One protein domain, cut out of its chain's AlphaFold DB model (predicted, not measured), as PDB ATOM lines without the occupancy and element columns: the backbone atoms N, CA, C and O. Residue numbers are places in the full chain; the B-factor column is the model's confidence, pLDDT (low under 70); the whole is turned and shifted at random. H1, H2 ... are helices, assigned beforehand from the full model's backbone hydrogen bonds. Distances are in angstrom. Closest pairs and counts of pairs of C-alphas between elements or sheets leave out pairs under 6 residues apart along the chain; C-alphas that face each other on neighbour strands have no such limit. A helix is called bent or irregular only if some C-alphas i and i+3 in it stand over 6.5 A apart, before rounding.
ATOM      1  N   GLN A 237     151.476 188.289 157.655       95.88
ATOM      2  CA  GLN A 237     152.264 188.544 158.860       95.88
ATOM      3  C   GLN A 237     153.581 187.751 158.875       95.88
ATOM      4  O   GLN A 237     154.615 188.279 159.292       95.88
ATOM      5  N   THR A 238     153.562 186.504 158.401       95.44
ATOM      6  CA  THR A 238     154.756 185.650 158.307       95.44
ATOM      7  C   THR A 238     155.747 186.190 157.277       95.44
ATOM      8  O   THR A 238     156.936 186.297 157.576       95.44
ATOM      9  N   GLU A 239     155.269 186.598 156.100       95.06
ATOM     10  CA  GLU A 239     156.092 187.230 155.061       95.06
ATOM     11  C   GLU A 239     156.732 188.532 155.560       95.06
ATOM     12  O   GLU A 239     157.937 188.735 155.394       95.06
ATOM     13  N   TYR A 240     155.967 189.377 156.264       96.12
ATOM     14  CA  TYR A 240     156.486 190.616 156.846       96.12
ATOM     15  C   TYR A 240     157.572 190.349 157.897       96.12
ATOM     16  O   TYR A 240     158.649 190.946 157.842       96.12
ATOM     17  N   ARG A 241     157.361 189.386 158.807       94.06
ATOM     18  CA  ARG A 241     158.400 188.946 159.760       94.06
ATOM     19  C   ARG A 241     159.630 188.365 159.056       94.06
ATOM     20  O   ARG A 241     160.760 188.611 159.483       94.06
ATOM     21  N   GLY A 242     159.437 187.634 157.959       92.06
ATOM     22  CA  GLY A 242     160.519 187.131 157.115       92.06
ATOM     23  C   GLY A 242     161.354 188.259 156.503       92.06
ATOM     24  O   GLY A 242     162.584 188.203 156.540       92.06
ATOM     25  N   LEU A 243     160.704 189.315 156.005       92.50
ATOM     26  CA  LEU A 243     161.362 190.521 155.498       92.50
ATOM     27  C   LEU A 243     162.179 191.210 156.597       92.50
ATOM     28  O   LEU A 243     163.355 191.513 156.374       92.50
ATOM     29  N   LEU A 244     161.600 191.398 157.788       91.88
ATOM     30  CA  LEU A 244     162.300 191.978 158.940       91.88
ATOM     31  C   LEU A 244     163.533 191.154 159.327       91.88
ATOM     32  O   LEU A 244     164.614 191.707 159.497       91.88
ATOM     33  N   THR A 245     163.410 189.829 159.376       88.19
ATOM     34  CA  THR A 245     164.529 188.938 159.722       88.19
ATOM     35  C   THR A 245     165.696 189.064 158.736       88.19
ATOM     36  O   THR A 245     166.852 189.108 159.156       88.19
ATOM     37  N   ARG A 246     165.403 189.175 157.433       85.75
ATOM     38  CA  ARG A 246     166.417 189.271 156.368       85.75
ATOM     39  C   ARG A 246     167.069 190.651 156.278       85.75
ATOM     40  O   ARG A 246     168.266 190.746 156.029       85.75
ATOM     41  N   HIS A 247     166.287 191.718 156.436       84.62
ATOM     42  CA  HIS A 247     166.730 193.085 156.131       84.62
ATOM     43  C   HIS A 247     166.946 193.974 157.357       84.62
ATOM     44  O   HIS A 247     167.550 195.039 157.240       84.62
ATOM     45  N   VAL A 248     166.515 193.524 158.535       85.75
ATOM     46  CA  VAL A 248     166.755 194.167 159.830       85.75
ATOM     47  C   VAL A 248     167.457 193.161 160.755       85.75
ATOM     48  O   VAL A 248     166.890 192.726 161.757       85.75
ATOM     49  N   PRO A 249     168.695 192.737 160.427       74.56
ATOM     50  CA  PRO A 249     169.431 191.782 161.249       74.56
ATOM     51  C   PRO A 249     170.036 192.421 162.507       74.56
ATOM     52  O   PRO A 249     170.514 191.693 163.373       74.56
ATOM     53  N   ASP A 250     170.081 193.752 162.594       72.56
ATOM     54  CA  ASP A 250     170.884 194.466 163.581       72.56
ATOM     55  C   ASP A 250     170.222 195.769 164.063       72.56
ATOM     56  O   ASP A 250     169.508 196.450 163.324       72.56
ATOM     57  N   LEU A 251     170.536 196.143 165.305       72.81
ATOM     58  CA  LEU A 251     170.062 197.315 166.036       72.81
ATOM     59  C   LEU A 251     170.489 198.640 165.386       72.81
ATOM     60  O   LEU A 251     169.851 199.663 165.615       72.81
ATOM     61  N   ARG A 252     171.521 198.639 164.529       67.75
ATOM     62  CA  ARG A 252     171.964 199.828 163.773       67.75
ATOM     63  C   ARG A 252     170.915 200.348 162.782       67.75
ATOM     64  O   ARG A 252     170.917 201.531 162.454       67.75
ATOM     65  N   VAL A 253     169.996 199.490 162.336       65.69
ATOM     66  CA  VAL A 253     168.851 199.861 161.480       65.69
ATOM     67  C   VAL A 253     167.661 200.362 162.328       65.69
ATOM     68  O   VAL A 253     166.632 200.753 161.789       65.69
ATOM     69  N   GLY A 254     167.805 200.383 163.660       66.44
ATOM     70  CA  GLY A 254     166.750 200.301 164.678       66.44
ATOM     71  C   GLY A 254     165.780 201.471 164.847       66.44
ATOM     72  O   GLY A 254     165.170 201.576 165.905       66.44
ATOM     73  N   SER A 255     165.597 202.330 163.845       85.94
ATOM     74  CA  SER A 255     164.497 203.298 163.836       85.94
ATOM     75  C   SER A 255     163.462 202.913 162.788       85.94
ATOM     76  O   SER A 255     163.804 202.765 161.610       85.94
ATOM     77  N   TRP A 256     162.201 202.836 163.212       91.62
ATOM     78  CA  TRP A 256     161.058 202.604 162.332       91.62
ATOM     79  C   TRP A 256     161.044 203.555 161.131       91.62
ATOM     80  O   TRP A 256     160.830 203.101 160.014       91.62
ATOM     81  N   ASP A 257     161.345 204.840 161.330       91.25
ATOM     82  CA  ASP A 257     161.253 205.847 160.265       91.25
ATOM     83  C   ASP A 257     162.232 205.573 159.117       91.25
ATOM     84  O   ASP A 257     161.820 205.498 157.963       91.25
ATOM     85  N   LYS A 258     163.507 205.290 159.425       89.75
ATOM     86  CA  LYS A 258     164.511 204.919 158.407       89.75
ATOM     87  C   LYS A 258     164.161 203.624 157.679       89.75
ATOM     88  O   LYS A 258     164.430 203.488 156.486       89.75
ATOM     89  N   PHE A 259     163.603 202.649 158.399       91.19
ATOM     90  CA  PHE A 259     163.120 201.418 157.781       91.19
ATOM     91  C   PHE A 259     161.952 201.726 156.838       91.19
ATOM     92  O   PHE A 259     161.979 201.350 155.668       91.19
ATOM     93  N   TYR A 260     160.959 202.468 157.314       92.25
ATOM     94  CA  TYR A 260     159.760 202.779 156.556       92.25
ATOM     95  C   TYR A 260     160.063 203.610 155.305       92.25
ATOM     96  O   TYR A 260     159.617 203.241 154.225       92.25
ATOM     97  N   GLU A 261     160.889 204.655 155.394       91.31
ATOM     98  CA  GLU A 261     161.300 205.465 154.234       91.31
ATOM     99  C   GLU A 261     161.906 204.615 153.110       91.31
ATOM    100  O   GLU A 261     161.626 204.838 151.930       91.31
ATOM    101  N   ARG A 262     162.702 203.604 153.475       90.50
ATOM    102  CA  ARG A 262     163.372 202.715 152.523       90.50
ATOM    103  C   ARG A 262     162.456 201.627 151.962       90.50
ATOM    104  O   ARG A 262     162.630 201.233 150.811       90.50
ATOM    105  N   TRP A 263     161.510 201.128 152.758       90.75
ATOM    106  CA  TRP A 263     160.728 199.928 152.441       90.75
ATOM    107  C   TRP A 263     159.234 200.180 152.184       90.75
ATOM    108  O   TRP A 263     158.532 199.248 151.810       90.75
ATOM    109  N   GLN A 264     158.736 201.415 152.297       91.31
ATOM    110  CA  GLN A 264     157.318 201.767 152.082       91.31
ATOM    111  C   GLN A 264     156.763 201.372 150.703       91.31
ATOM    112  O   GLN A 264     155.567 201.139 150.568       91.31
ATOM    113  N   ASN A 265     157.625 201.280 149.684       92.31
ATOM    114  CA  ASN A 265     157.236 200.897 148.323       92.31
ATOM    115  C   ASN A 265     157.338 199.386 148.071       92.31
ATOM    116  O   ASN A 265     157.004 198.914 146.987       92.31
ATOM    117  N   HIS A 266     157.842 198.620 149.040       94.25
ATOM    118  CA  HIS A 266     157.974 197.179 148.906       94.25
ATOM    119  C   HIS A 266     156.604 196.514 149.050       94.25
ATOM    120  O   HIS A 266     155.882 196.772 150.014       94.25
ATOM    121  N   THR A 267     156.275 195.598 148.136       94.31
ATOM    122  CA  THR A 267     154.960 194.941 148.062       94.31
ATOM    123  C   THR A 267     154.543 194.319 149.391       94.31
ATOM    124  O   THR A 267     153.443 194.577 149.849       94.31
ATOM    125  N   CYS A 268     155.438 193.583 150.060       94.12
ATOM    126  CA  CYS A 268     155.174 192.986 151.377       94.12
ATOM    127  C   CYS A 268     154.823 194.015 152.473       94.12
ATOM    128  O   CYS A 268     153.974 193.747 153.318       94.12
ATOM    129  N   VAL A 269     155.447 195.201 152.465       94.25
ATOM    130  CA  VAL A 269     155.148 196.254 153.452       94.25
ATOM    131  C   VAL A 269     153.805 196.902 153.133       94.25
ATOM    132  O   VAL A 269     153.006 197.123 154.039       94.25
ATOM    133  N   GLN A 270     153.532 197.158 151.851       93.75
ATOM    134  CA  GLN A 270     152.252 197.705 151.404       93.75
ATOM    135  C   GLN A 270     151.096 196.753 151.711       93.75
ATOM    136  O   GLN A 270     150.147 197.163 152.366       93.75
ATOM    137  N   THR A 271     151.210 195.470 151.354       93.62
ATOM    138  CA  THR A 271     150.166 194.472 151.632       93.62
ATOM    139  C   THR A 271     149.925 194.294 153.127       93.62
ATOM    140  O   THR A 271     148.777 194.170 153.551       93.62
ATOM    141  N   PHE A 272     150.983 194.331 153.943       95.50
ATOM    142  CA  PHE A 272     150.844 194.293 155.395       95.50
ATOM    143  C   PHE A 272     150.101 195.528 155.927       95.50
ATOM    144  O   PHE A 272     149.187 195.396 156.738       95.50
ATOM    145  N   ILE A 273     150.461 196.732 155.473       94.25
ATOM    146  CA  ILE A 273     149.820 197.981 155.914       94.25
ATOM    147  C   ILE A 273     148.374 198.067 155.435       94.25
ATOM    148  O   ILE A 273     147.514 198.489 156.201       94.25
ATOM    149  N   ASP A 274     148.081 197.629 154.216       90.94
ATOM    150  CA  ASP A 274     146.715 197.621 153.705       90.94
ATOM    151  C   ASP A 274     145.816 196.712 154.552       90.94
ATOM    152  O   ASP A 274     144.692 197.096 154.877       90.94
ATOM    153  N   MET A 275     146.326 195.554 154.984       91.00
ATOM    154  CA  MET A 275     145.566 194.588 155.780       91.00
ATOM    155  C   MET A 275     145.486 194.939 157.276       91.00
ATOM    156  O   MET A 275     144.413 194.849 157.870       91.00
ATOM    157  N   PHE A 276     146.596 195.346 157.899       92.88
ATOM    158  CA  PHE A 276     146.698 195.539 159.356       92.88
ATOM    159  C   PHE A 276     146.838 196.998 159.789       92.88
ATOM    160  O   PHE A 276     146.467 197.345 160.911       92.88
ATOM    161  N   GLY A 277     147.340 197.867 158.918       92.62
ATOM    162  CA  GLY A 277     147.634 199.264 159.219       92.62
ATOM    163  C   GLY A 277     149.091 199.534 159.605       92.62
ATOM    164  O   GLY A 277     149.837 198.660 160.063       92.62
ATOM    165  N   LYS A 278     149.507 200.791 159.450       93.31
ATOM    166  CA  LYS A 278     150.874 201.277 159.685       93.31
ATOM    167  C   LYS A 278     151.279 201.181 161.152       93.31
ATOM    168  O   LYS A 278     152.425 200.843 161.441       93.31
ATOM    169  N   LYS A 279     150.348 201.426 162.082       92.50
ATOM    170  CA  LYS A 279     150.611 201.286 163.527       92.50
ATOM    171  C   LYS A 279     150.992 199.852 163.887       92.50
ATOM    172  O   LYS A 279     151.969 199.644 164.597       92.50
ATOM    173  N   GLN A 280     150.272 198.866 163.352       94.12
ATOM    174  CA  GLN A 280     150.574 197.461 163.617       94.12
ATOM    175  C   GLN A 280     151.912 197.044 162.995       94.12
ATOM    176  O   GLN A 280     152.673 196.299 163.613       94.12
ATOM    177  N   ALA A 281     152.237 197.568 161.810       95.12
ATOM    178  CA  ALA A 281     153.525 197.331 161.159       95.12
ATOM    179  C   ALA A 281     154.695 197.862 162.006       95.12
ATOM    180  O   ALA A 281     155.717 197.182 162.145       95.12
ATOM    181  N   GLN A 282     154.511 199.039 162.614       95.06
ATOM    182  CA  GLN A 282     155.457 199.641 163.549       95.06
ATOM    183  C   GLN A 282     155.582 198.831 164.846       95.06
ATOM    184  O   GLN A 282     156.698 198.601 165.308       95.06
ATOM    185  N   CYS A 283     154.470 198.364 165.424       95.06
ATOM    186  CA  CYS A 283     154.495 197.499 166.607       95.06
ATOM    187  C   CYS A 283     155.294 196.217 166.348       95.06
ATOM    188  O   CYS A 283     156.218 195.922 167.100       95.06
ATOM    189  N   LEU A 284     155.018 195.509 165.246       94.31
ATOM    190  CA  LEU A 284     155.760 194.296 164.883       94.31
ATOM    191  C   LEU A 284     157.245 194.566 164.602       94.31
ATOM    192  O   LEU A 284     158.090 193.730 164.914       94.31
ATOM    193  N   PHE A 285     157.583 195.726 164.031       94.44
ATOM    194  CA  PHE A 285     158.977 196.137 163.872       94.44
ATOM    195  C   PHE A 285     159.668 196.305 165.233       94.44
ATOM    196  O   PHE A 285     160.767 195.793 165.430       94.44
ATOM    197  N   HIS A 286     159.031 196.985 166.190       93.06
ATOM    198  CA  HIS A 286     159.592 197.144 167.531       93.06
ATOM    199  C   HIS A 286     159.704 195.810 168.277       93.06
ATOM    200  O   HIS A 286     160.731 195.569 168.906       93.06
ATOM    201  N   GLU A 287     158.709 194.927 168.164       93.31
ATOM    202  CA  GLU A 287     158.779 193.563 168.709       93.31
ATOM    203  C   GLU A 287     160.007 192.813 168.178       93.31
ATOM    204  O   GLU A 287     160.775 192.264 168.965       93.31
ATOM    205  N   HIS A 288     160.255 192.869 166.867       91.81
ATOM    206  CA  HIS A 288     161.433 192.263 166.235       91.81
ATOM    207  C   HIS A 288     162.754 192.836 166.774       91.81
ATOM    208  O   HIS A 288     163.695 192.096 167.065       91.81
ATOM    209  N   ILE A 289     162.836 194.157 166.967       90.44
ATOM    210  CA  ILE A 289     164.017 194.801 167.562       90.44
ATOM    211  C   ILE A 289     164.239 194.340 169.011       90.44
ATOM    212  O   ILE A 289     165.375 194.057 169.398       90.44
ATOM    213  N   GLU A 290     163.179 194.231 169.812       89.38
ATOM    214  CA  GLU A 290     163.262 193.731 171.188       89.38
ATOM    215  C   GLU A 290     163.667 192.249 171.246       89.38
ATOM    216  O   GLU A 290     164.455 191.858 172.112       89.38
ATOM    217  N   GLU A 291     163.209 191.422 170.304       89.44
ATOM    218  CA  GLU A 291     163.660 190.032 170.166       89.44
ATOM    219  C   GLU A 291     165.166 189.948 169.885       89.44
ATOM    220  O   GLU A 291     165.872 189.174 170.543       89.44
ATOM    221  N   ILE A 292     165.690 190.797 168.992       85.38
ATOM    222  CA  ILE A 292     167.133 190.890 168.726       85.38
ATOM    223  C   ILE A 292     167.898 191.292 169.994       85.38
ATOM    224  O   ILE A 292     168.915 190.669 170.312       85.38
ATOM    225  N   LYS A 293     167.423 192.296 170.748       86.31
ATOM    226  CA  LYS A 293     168.063 192.722 172.009       86.31
ATOM    227  C   LYS A 293     168.118 191.588 173.028       86.31
ATOM    228  O   LYS A 293     169.185 191.309 173.571       86.31
ATOM    229  N   ARG A 294     166.994 190.899 173.262       87.69
ATOM    230  CA  ARG A 294     166.919 189.767 174.203       87.69
ATOM    231  C   ARG A 294     167.873 188.649 173.814       87.69
ATOM    232  O   ARG A 294     168.559 188.096 174.670       87.69
ATOM    233  N   TRP A 295     167.937 188.323 172.527       83.69
ATOM    234  CA  TRP A 295     168.842 187.294 172.036       83.69
ATOM    235  C   TRP A 295     170.318 187.683 172.221       83.69
ATOM    236  O   TRP A 295     171.111 186.862 172.682       83.69
ATOM    237  N   ARG A 296     170.690 188.945 171.962       85.62
ATOM    238  CA  ARG A 296     172.052 189.441 172.233       85.62
ATOM    239  C   ARG A 296     172.410 189.388 173.711       85.62
ATOM    240  O   ARG A 296     173.504 188.941 174.049       85.62
ATOM    241  N   GLN A 297     171.485 189.784 174.582       86.62
ATOM    242  CA  GLN A 297     171.673 189.691 176.027       86.62
ATOM    243  C   GLN A 297     171.917 188.240 176.457       86.62
ATOM    244  O   GLN A 297     172.848 187.961 177.207       86.62
ATOM    245  N   LYS A 298     171.158 187.293 175.896       87.88
ATOM    246  CA  LYS A 298     171.347 185.863 176.154       87.88
ATOM    247  C   LYS A 298     172.741 185.369 175.743       87.88
ATOM    248  O   LYS A 298     173.369 184.634 176.499       87.88
ATOM    249  N   LEU A 299     173.257 185.800 174.587       87.06
ATOM    250  CA  LEU A 299     174.631 185.480 174.178       87.06
ATOM    251  C   LEU A 299     175.675 186.035 175.156       87.06
ATOM    252  O   LEU A 299     176.625 185.326 175.495       87.06
ATOM    253  N   ILE A 300     175.500 187.279 175.617       88.06
ATOM    254  CA  ILE A 300     176.372 187.896 176.626       88.06
ATOM    255  C   ILE A 300     176.356 187.062 177.910       88.06
ATOM    256  O   ILE A 300     177.408 186.714 178.443       88.06
ATOM    257  N   ASP A 301     175.173 186.704 178.397       85.38
ATOM    258  CA  ASP A 301     175.028 186.047 179.692       85.38
ATOM    259  C   ASP A 301     175.525 184.603 179.707       85.38
ATOM    260  O   ASP A 301     176.127 184.184 180.701       85.38
ATOM    261  N   GLU A 302     175.302 183.862 178.621       87.19
ATOM    262  CA  GLU A 302     175.609 182.434 178.538       87.19
ATOM    263  C   GLU A 302     177.006 182.146 177.972       87.19
ATOM    264  O   GLU A 302     177.633 181.168 178.381       87.19
ATOM    265  N   ARG A 303     177.512 182.961 177.033       88.50
ATOM    266  CA  ARG A 303     178.716 182.619 176.249       88.50
ATOM    267  C   ARG A 303     179.914 183.524 176.509       88.50
ATOM    268  O   ARG A 303     181.039 183.035 176.443       88.50
ATOM    269  N   LEU A 304     179.710 184.803 176.835       89.56
ATOM    270  CA  LEU A 304     180.813 185.767 176.940       89.56
ATOM    271  C   LEU A 304     181.842 185.367 178.004       89.56
ATOM    272  O   LEU A 304     183.034 185.317 177.715       89.56
ATOM    273  N   ILE A 305     181.394 185.057 179.226       88.31
ATOM    274  CA  ILE A 305     182.303 184.724 180.332       88.31
ATOM    275  C   ILE A 305     183.097 183.435 180.056       88.31
ATOM    276  O   ILE A 305     184.323 183.495 180.150       88.31
ATOM    277  N   PRO A 306     182.476 182.309 179.644       88.25
ATOM    278  CA  PRO A 306     183.229 181.114 179.261       88.25
ATOM    279  C   PRO A 306     184.259 181.354 178.149       88.25
ATOM    280  O   PRO A 306     185.356 180.803 178.203       88.25
ATOM    281  N   ILE A 307     183.931 182.188 177.153       88.88
ATOM    282  CA  ILE A 307     184.862 182.553 176.075       88.88
ATOM    283  C   ILE A 307     186.041 183.355 176.631       88.88
ATOM    284  O   ILE A 307     187.187 183.048 176.315       88.88
ATOM    285  N   ILE A 308     185.791 184.348 177.490       86.56
ATOM    286  CA  ILE A 308     186.855 185.139 178.124       86.56
ATOM    287  C   ILE A 308     187.771 184.240 178.963       86.56
ATOM    288  O   ILE A 308     188.992 184.335 178.846       86.56
ATOM    289  N   GLU A 309     187.207 183.347 179.779       84.69
ATOM    290  CA  GLU A 309     187.983 182.405 180.596       84.69
ATOM    291  C   GLU A 309     188.837 181.460 179.739       84.69
ATOM    292  O   GLU A 309     189.979 181.168 180.098       84.69
ATOM    293  N   MET A 310     188.310 181.020 178.593       85.25
ATOM    294  CA  MET A 310     189.020 180.158 177.650       85.25
ATOM    295  C   MET A 310     190.152 180.892 176.919       85.25
ATOM    296  O   MET A 310     191.255 180.363 176.832       85.25
ATOM    297  N   LEU A 311     189.891 182.092 176.389       84.06
ATOM    298  CA  LEU A 311     190.834 182.814 175.526       84.06
ATOM    299  C   LEU A 311     191.925 183.559 176.303       84.06
ATOM    300  O   LEU A 311     193.025 183.740 175.785       84.06
ATOM    301  N   VAL A 312     191.634 184.029 177.519       78.38
ATOM    302  CA  VAL A 312     192.587 184.834 178.303       78.38
ATOM    303  C   VAL A 312     193.439 183.960 179.229       78.38
ATOM    304  O   VAL A 312     194.554 184.352 179.574       78.38
ATOM    305  N   GLY A 313     192.976 182.749 179.562       65.75
ATOM    306  CA  GLY A 313     193.730 181.772 180.344       65.75
ATOM    307  C   GLY A 313     194.094 182.244 181.759       65.75
ATOM    308  O   GLY A 313     193.944 183.403 182.139       65.75
ATOM    309  N   ASP A 314     194.566 181.312 182.583       52.38
ATOM    310  CA  ASP A 314     194.809 181.503 184.016       52.38
ATOM    311  C   ASP A 314     196.085 182.343 184.285       52.38
ATOM    312  O   ASP A 314     197.045 181.889 184.910       52.38
ATOM    313  N   GLN A 315     196.112 183.612 183.858       54.41
ATOM    314  CA  GLN A 315     196.951 184.632 184.498       54.41
ATOM    315  C   GLN A 315     196.367 184.901 185.893       54.41
ATOM    316  O   GLN A 315     195.682 185.895 186.134       54.41
ATOM    317  N   LYS A 316     196.594 183.949 186.809       49.78
ATOM    318  CA  LYS A 316     195.946 183.784 188.123       49.78
ATOM    319  C   LYS A 316     195.997 184.992 189.066       49.78
ATOM    320  O   LYS A 316     195.428 184.911 190.151       49.78
ATOM    321  N   SER A 317     196.640 186.101 188.706       51.97
ATOM    322  CA  SER A 317     196.875 187.207 189.633       51.97
ATOM    323  C   SER A 317     196.370 188.588 189.217       51.97
ATOM    324  O   SER A 317     196.370 189.437 190.100       51.97
ATOM    325  N   LYS A 318     195.892 188.844 187.987       55.94
ATOM    326  CA  LYS A 318     195.175 190.095 187.632       55.94
ATOM    327  C   LYS A 318     194.608 190.031 186.208       55.94
ATOM    328  O   LYS A 318     195.283 190.396 185.250       55.94
ATOM    329  N   LEU A 319     193.335 189.658 186.067       63.47
ATOM    330  CA  LEU A 319     192.578 190.151 184.915       63.47
ATOM    331  C   LEU A 319     192.511 191.676 185.048       63.47
ATOM    332  O   LEU A 319     192.131 192.194 186.101       63.47
ATOM    333  N   SER A 320     192.945 192.391 184.012       66.75
ATOM    334  CA  SER A 320     192.852 193.848 183.999       66.75
ATOM    335  C   SER A 320     191.386 194.267 184.098       66.75
ATOM    336  O   SER A 320     190.527 193.676 183.447       66.75
ATOM    337  N   ARG A 321     191.099 195.315 184.880       72.31
ATOM    338  CA  ARG A 321     189.778 195.971 184.870       72.31
ATOM    339  C   ARG A 321     189.529 196.748 183.573       72.31
ATOM    340  O   ARG A 321     188.412 197.181 183.331       72.31
ATOM    341  N   ASN A 322     190.566 196.942 182.757       82.69
ATOM    342  CA  ASN A 322     190.466 197.605 181.467       82.69
ATOM    343  C   ASN A 322     189.949 196.608 180.409       82.69
ATOM    344  O   ASN A 322     190.624 195.623 180.093       82.69
ATOM    345  N   TRP A 323     188.751 196.874 179.887       87.00
ATOM    346  CA  TRP A 323     188.064 196.031 178.905       87.00
ATOM    347  C   TRP A 323     188.804 195.977 177.565       87.00
ATOM    348  O   TRP A 323     188.941 194.908 176.969       87.00
ATOM    349  N   GLU A 324     189.359 197.103 177.122       85.56
ATOM    350  CA  GLU A 324     190.097 197.213 175.865       85.56
ATOM    351  C   GLU A 324     191.362 196.344 175.886       85.56
ATOM    352  O   GLU A 324     191.683 195.657 174.913       85.56
ATOM    353  N   TYR A 325     192.047 196.295 177.031       85.12
ATOM    354  CA  TYR A 325     193.182 195.402 177.240       85.12
ATOM    355  C   TYR A 325     192.768 193.930 177.136       85.12
ATOM    356  O   TYR A 325     193.436 193.156 176.454       85.12
ATOM    357  N   VAL A 326     191.665 193.540 177.783       84.56
ATOM    358  CA  VAL A 326     191.154 192.157 177.751       84.56
ATOM    359  C   VAL A 326     190.819 191.745 176.324       84.56
ATOM    360  O   VAL A 326     191.246 190.678 175.887       84.56
ATOM    361  N   ARG A 327     190.162 192.620 175.561       86.69
ATOM    362  CA  ARG A 327     189.859 192.369 174.152       86.69
ATOM    363  C   ARG A 327     191.121 192.185 173.307       86.69
ATOM    364  O   ARG A 327     191.199 191.240 172.529       86.69
ATOM    365  N   SER A 328     192.136 193.029 173.504       86.00
ATOM    366  CA  SER A 328     193.429 192.883 172.821       86.00
ATOM    367  C   SER A 328     194.118 191.556 173.158       86.00
ATOM    368  O   SER A 328     194.767 190.964 172.298       86.00
ATOM    369  N   GLN A 329     193.976 191.056 174.388       84.31
ATOM    370  CA  GLN A 329     194.503 189.741 174.763       84.31
ATOM    371  C   GLN A 329     193.693 188.597 174.148       84.31
ATOM    372  O   GLN A 329     194.292 187.651 173.645       84.31
ATOM    373  N   MET A 330     192.361 188.704 174.110       87.31
ATOM    374  CA  MET A 330     191.506 187.721 173.435       87.31
ATOM    375  C   MET A 330     191.900 187.568 171.962       87.31
ATOM    376  O   MET A 330     192.066 186.444 171.502       87.31
ATOM    377  N   GLN A 331     192.127 188.678 171.252       87.44
ATOM    378  CA  GLN A 331     192.511 188.689 169.832       87.44
ATOM    379  C   GLN A 331     193.839 187.976 169.537       87.44
ATOM    380  O   GLN A 331     194.040 187.490 168.427       87.44
ATOM    381  N   LYS A 332     194.750 187.896 170.514       85.12
ATOM    382  CA  LYS A 332     196.041 187.203 170.359       85.12
ATOM    383  C   LYS A 332     195.919 185.683 170.465       85.12
ATOM    384  O   LYS A 332     196.868 184.976 170.131       85.12
ATOM    385  N   HIS A 333     194.795 185.169 170.962       86.69
ATOM    386  CA  HIS A 333     194.617 183.745 171.196       86.69
ATOM    387  C   HIS A 333     194.326 182.990 169.889       86.69
ATOM    388  O   HIS A 333     193.504 183.416 169.082       86.69
ATOM    389  N   ALA A 334     194.936 181.814 169.708       85.06
ATOM    390  CA  ALA A 334     194.811 181.019 168.479       85.06
ATOM    391  C   ALA A 334     193.361 180.607 168.145       85.06
ATOM    392  O   ALA A 334     193.017 180.422 166.984       85.06
ATOM    393  N   GLN A 335     192.503 180.480 169.162       84.56
ATOM    394  CA  GLN A 335     191.089 180.111 169.001       84.56
ATOM    395  C   GLN A 335     190.139 181.315 168.866       84.56
ATOM    396  O   GLN A 335     188.927 181.113 168.754       84.56
ATOM    397  N   TYR A 336     190.642 182.557 168.863       86.94
ATOM    398  CA  TYR A 336     189.795 183.755 168.782       86.94
ATOM    399  C   TYR A 336     188.870 183.716 167.562       86.94
ATOM    400  O   TYR A 336     187.657 183.759 167.723       86.94
ATOM    401  N   SER A 337     189.416 183.496 166.364       84.38
ATOM    402  CA  SER A 337     188.647 183.456 165.110       84.38
ATOM    403  C   SER A 337     187.596 182.341 165.044       84.38
ATOM    404  O   SER A 337     186.645 182.443 164.277       84.38
ATOM    405  N   SER A 338     187.748 181.282 165.846       83.31
ATOM    406  CA  SER A 338     186.784 180.174 165.926       83.31
ATOM    407  C   SER A 338     185.634 180.421 166.911       83.31
ATOM    408  O   SER A 338     184.646 179.692 166.890       83.31
ATOM    409  N   THR A 339     185.755 181.437 167.772       84.06
ATOM    410  CA  THR A 339     184.786 181.752 168.843       84.06
ATOM    411  C   THR A 339     184.199 183.155 168.746       84.06
ATOM    412  O   THR A 339     183.080 183.388 169.192       84.06
ATOM    413  N   VAL A 340     184.917 184.087 168.130       87.00
ATOM    414  CA  VAL A 340     184.473 185.448 167.855       87.00
ATOM    415  C   VAL A 340     184.480 185.627 166.344       87.00
ATOM    416  O   VAL A 340     185.538 185.703 165.721       87.00
ATOM    417  N   ILE A 341     183.286 185.634 165.752       85.38
ATOM    418  CA  ILE A 341     183.103 185.680 164.298       85.38
ATOM    419  C   ILE A 341     182.794 187.120 163.877       85.38
ATOM    420  O   ILE A 341     181.957 187.768 164.515       85.38
ATOM    421  N   PRO A 342     183.403 187.634 162.792       81.94
ATOM    422  CA  PRO A 342     183.042 188.935 162.247       81.94
ATOM    423  C   PRO A 342     181.540 189.023 161.964       81.94
ATOM    424  O   PRO A 342     180.977 188.169 161.281       81.94
ATOM    425  N   THR A 343     180.889 190.095 162.415       75.19
ATOM    426  CA  THR A 343     179.447 190.336 162.222       75.19
ATOM    427  C   THR A 343     178.927 190.120 160.789       75.19
ATOM    428  O   THR A 343     177.840 189.565 160.659       75.19
ATOM    429  N   PRO A 344     179.628 190.492 159.695       70.00
ATOM    430  CA  PRO A 344     179.135 190.210 158.340       70.00
ATOM    431  C   PRO A 344     179.126 188.718 157.969       70.00
ATOM    432  O   PRO A 344     178.397 188.333 157.059       70.00
ATOM    433  N   MET A 345     179.912 187.882 158.650       66.69
ATOM    434  CA  MET A 345     179.896 186.425 158.483       66.69
ATOM    435  C   MET A 345     178.874 185.744 159.400       66.69
ATOM    436  O   MET A 345     178.662 184.541 159.273       66.69
ATOM    437  N   TRP A 346     178.220 186.508 160.285       72.00
ATOM    438  CA  TRP A 346     177.238 185.989 161.223       72.00
ATOM    439  C   TRP A 346     175.961 185.546 160.504       72.00
ATOM    440  O   TRP A 346     175.218 186.364 159.953       72.00
ATOM    441  N   SER A 347     175.678 184.250 160.534       67.75
ATOM    442  CA  SER A 347     174.557 183.643 159.812       67.75
ATOM    443  C   SER A 347     173.335 183.378 160.700       67.75
ATOM    444  O   SER A 347     173.429 183.201 161.916       67.75
ATOM    445  N   ASP A 348     172.151 183.267 160.085       62.72
ATOM    446  CA  ASP A 348     170.934 182.820 160.784       62.72
ATOM    447  C   ASP A 348     171.073 181.397 161.361       62.72
ATOM    448  O   ASP A 348     170.427 181.055 162.354       62.72
ATOM    449  N   SER A 349     171.951 180.580 160.774       60.31
ATOM    450  CA  SER A 349     172.327 179.253 161.270       60.31
ATOM    451  C   SER A 349     172.996 179.343 162.640       60.31
ATOM    452  O   SER A 349     172.651 178.582 163.537       60.31
ATOM    453  N   GLU A 350     173.894 180.311 162.835       64.06
ATOM    454  CA  GLU A 350     174.577 180.570 164.111       64.06
ATOM    455  C   GLU A 350     173.634 181.183 165.152       64.06
ATOM    456  O   GLU A 350     173.748 180.872 166.339       64.06
ATOM    457  N   ARG A 351     172.632 181.967 164.719       62.53
ATOM    458  CA  ARG A 351     171.557 182.474 165.597       62.53
ATOM    459  C   ARG A 351     170.710 181.364 166.198       62.53
ATOM    460  O   ARG A 351     170.325 181.447 167.364       62.53
ATOM    461  N   LYS A 352     170.413 180.346 165.390       58.94
ATOM    462  CA  LYS A 352     169.587 179.191 165.763       58.94
ATOM    463  C   LYS A 352     170.405 178.033 166.330       58.94
ATOM    464  O   LYS A 352     169.814 177.040 166.748       58.94
ATOM    465  N   ASN A 353     171.736 178.141 166.354       63.09
ATOM    466  CA  ASN A 353     172.594 177.064 166.820       63.09
ATOM    467  C   ASN A 353     172.489 176.928 168.346       63.09
ATOM    468  O   ASN A 353     173.053 177.715 169.113       63.09
ATOM    469  N   THR A 354     171.720 175.925 168.768       54.31
ATOM    470  CA  THR A 354     171.531 175.495 170.159       54.31
ATOM    471  C   THR A 354     172.613 174.524 170.619       54.31
ATOM    472  O   THR A 354     172.702 174.237 171.812       54.31
ATOM    473  N   ASN A 355     173.450 174.031 169.703       54.22
ATOM    474  CA  ASN A 355     174.625 173.265 170.082       54.22
ATOM    475  C   ASN A 355     175.584 174.225 170.789       54.22
ATOM    476  O   ASN A 355     175.850 175.302 170.263       54.22
ATOM    477  N   ASN A 356     176.069 173.836 171.972       55.66
ATOM    478  CA  ASN A 356     176.925 174.573 172.922       55.66
ATOM    479  C   ASN A 356     178.266 175.121 172.364       55.66
ATOM    480  O   ASN A 356     179.234 175.275 173.107       55.66
ATOM    481  N   ALA A 357     178.374 175.395 171.067       68.94
ATOM    482  CA  ALA A 357     179.496 176.089 170.480       68.94
ATOM    483  C   ALA A 357     179.586 177.495 171.097       68.94
ATOM    484  O   ALA A 357     178.665 178.310 170.994       68.94
ATOM    485  N   LEU A 358     180.702 177.750 171.780       83.19
ATOM    486  CA  LEU A 358     181.048 179.028 172.398       83.19
ATOM    487  C   LEU A 358     181.385 180.059 171.312       83.19
ATOM    488  O   LEU A 358     182.545 180.398 171.108       83.19
ATOM    489  N   ILE A 359     180.359 180.510 170.591       85.25
ATOM    490  CA  ILE A 359     180.487 181.431 169.461       85.25
ATOM    491  C   ILE A 359     179.649 182.689 169.719       85.25
ATOM    492  O   ILE A 359     178.466 182.587 170.075       85.25
ATOM    493  N   ILE A 360     180.257 183.859 169.524       87.12
ATOM    494  CA  ILE A 360     179.633 185.189 169.603       87.12
ATOM    495  C   ILE A 360     180.038 186.058 168.397       87.12
ATOM    496  O   ILE A 360     181.118 185.856 167.835       87.12
ATOM    497  N   PRO A 361     179.200 187.025 167.981       87.12
ATOM    498  CA  PRO A 361     179.583 187.990 166.958       87.12
ATOM    499  C   PRO A 361     180.542 189.041 167.536       87.12
ATOM    500  O   PRO A 361     180.438 189.410 168.705       87.12
ATOM    501  N   GLU A 362     181.474 189.534 166.724       86.75
ATOM    502  CA  GLU A 362     182.525 190.462 167.164       86.75
ATOM    503  C   GLU A 362     181.985 191.802 167.686       86.75
ATOM    504  O   GLU A 362     182.439 192.282 168.725       86.75
ATOM    505  N   ASP A 363     180.964 192.366 167.038       86.25
ATOM    506  CA  ASP A 363     180.340 193.634 167.446       86.25
ATOM    507  C   ASP A 363     179.678 193.584 168.832       86.25
ATOM    508  O   ASP A 363     179.460 194.618 169.461       86.25
ATOM    509  N   LEU A 364     179.386 192.391 169.352       87.00
ATOM    510  CA  LEU A 364     178.884 192.219 170.712       87.00
ATOM    511  C   LEU A 364     179.941 192.583 171.758       87.00
ATOM    512  O   LEU A 364     179.580 192.992 172.854       87.00
ATOM    513  N   LEU A 365     181.234 192.502 171.433       87.38
ATOM    514  CA  LEU A 365     182.294 192.938 172.342       87.38
ATOM    515  C   LEU A 365     182.344 194.466 172.488       87.38
ATOM    516  O   LEU A 365     182.873 194.950 173.493       87.38
ATOM    517  N   ASP A 366     181.806 195.217 171.522       85.94
ATOM    518  CA  ASP A 366     181.739 196.686 171.519       85.94
ATOM    519  C   ASP A 366     180.591 197.257 172.349       85.94
ATOM    520  O   ASP A 366     180.536 198.467 172.578       85.94
ATOM    521  N   THR A 367     179.680 196.412 172.824       86.44
ATOM    522  CA  THR A 367     178.506 196.874 173.556       86.44
ATOM    523  C   THR A 367     178.829 197.197 175.014       86.44
ATOM    524  O   THR A 367     179.707 196.605 175.654       86.44
TER     525      THR A 367
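AT A GLANCE: This is residues 237 to 367 of the 801 residues of the protein "Hypothetical protein" of Rotaria socialis (UniProt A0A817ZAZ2). What does a first look show? One long bent helix, H4, runs like a spine along most of a rod-like body, with H1, H2 and H3 clustered on the first part of its arm H4a, H5 packed on its far arm H4b with the short H6 near by, and the short H8 nearer the middle of the body, close to H4a and H5. The helices cross rather than run side by side, and the arrangement is loose. How is it made up? The printed part has 131 residues with eight named helices, H1 to H8 in order along the chain, and no named strand, in the class all helix. The whole is loose, with a radius of gyration of the C-alphas of 18.6 A and spans of 62 by 28 by 21 A.

IN THESE COORDINATES: Where are the first three helices? H1 is residues 237 to 247, 15.4 A long, beginning at C-alpha 237 at (152.264, 188.544, 158.860). H2 is residues 256 to 263, and H3 is residues 267 to 276, 14.0 A long. What becomes of the longest helix? H4, residues 278 to 312, was assigned as one helix by its hydrogen bonds but is bent, with C-alphas 302 and 305 7.3 A apart. Its arms are H4a, residues 278 to 302, 36.4 A long, and H4b, residues 305 to 312, 10.5 A long. What follows? H5 is residues 323 to 331, 12.5 A long, H6 residues 336 to 339 and H7 residues 348 to 351. H8, residues 362 to 366, ends at C-alpha 366 at (181.739, 196.686, 171.519).

HOW THE PARTS SIT: What touches H4a? H1 touches its residues 284 to 288 alone, closest at the C-alphas of Leu 244 and Phe 285, 7.3 A, at a steep tilt of 56 degrees. H2 only just touches it, with 3 pairs of C-alphas within 8 A, the closest being those of Trp 256 and Gln 282, 6.5 A. H3 touches it with the C-alphas of Ile 273 and Ala 281 closest, 6.5 A. What lies at H4b? H5 touches it, closest at the C-alphas of Leu 311 and Met 330, 5.4 A, at a steep tilt of 66 degrees. H6 is close but not clearly touching, while H7 touches no helix. How do the backbones run? Each O i to N i+4 pair is within hydrogen-bond range in H1, H2, H3, H4a, H4b and H5; H8 has 0 of 1, but 2 of 2 O i to N i+3 pairs, and H6 and H7 are too short for an i+4 pair.

THE WHOLE: How far does it reach? The two C-alphas farthest apart, those of Asp 274 and Ser 317, are 62.6 A apart. Is it continuous? The printed part has no cut, and no link is long. Where is confidence low? The pLDDT is under 70 at residues 252 to 254, 313 to 320, 345 and 347 to 357.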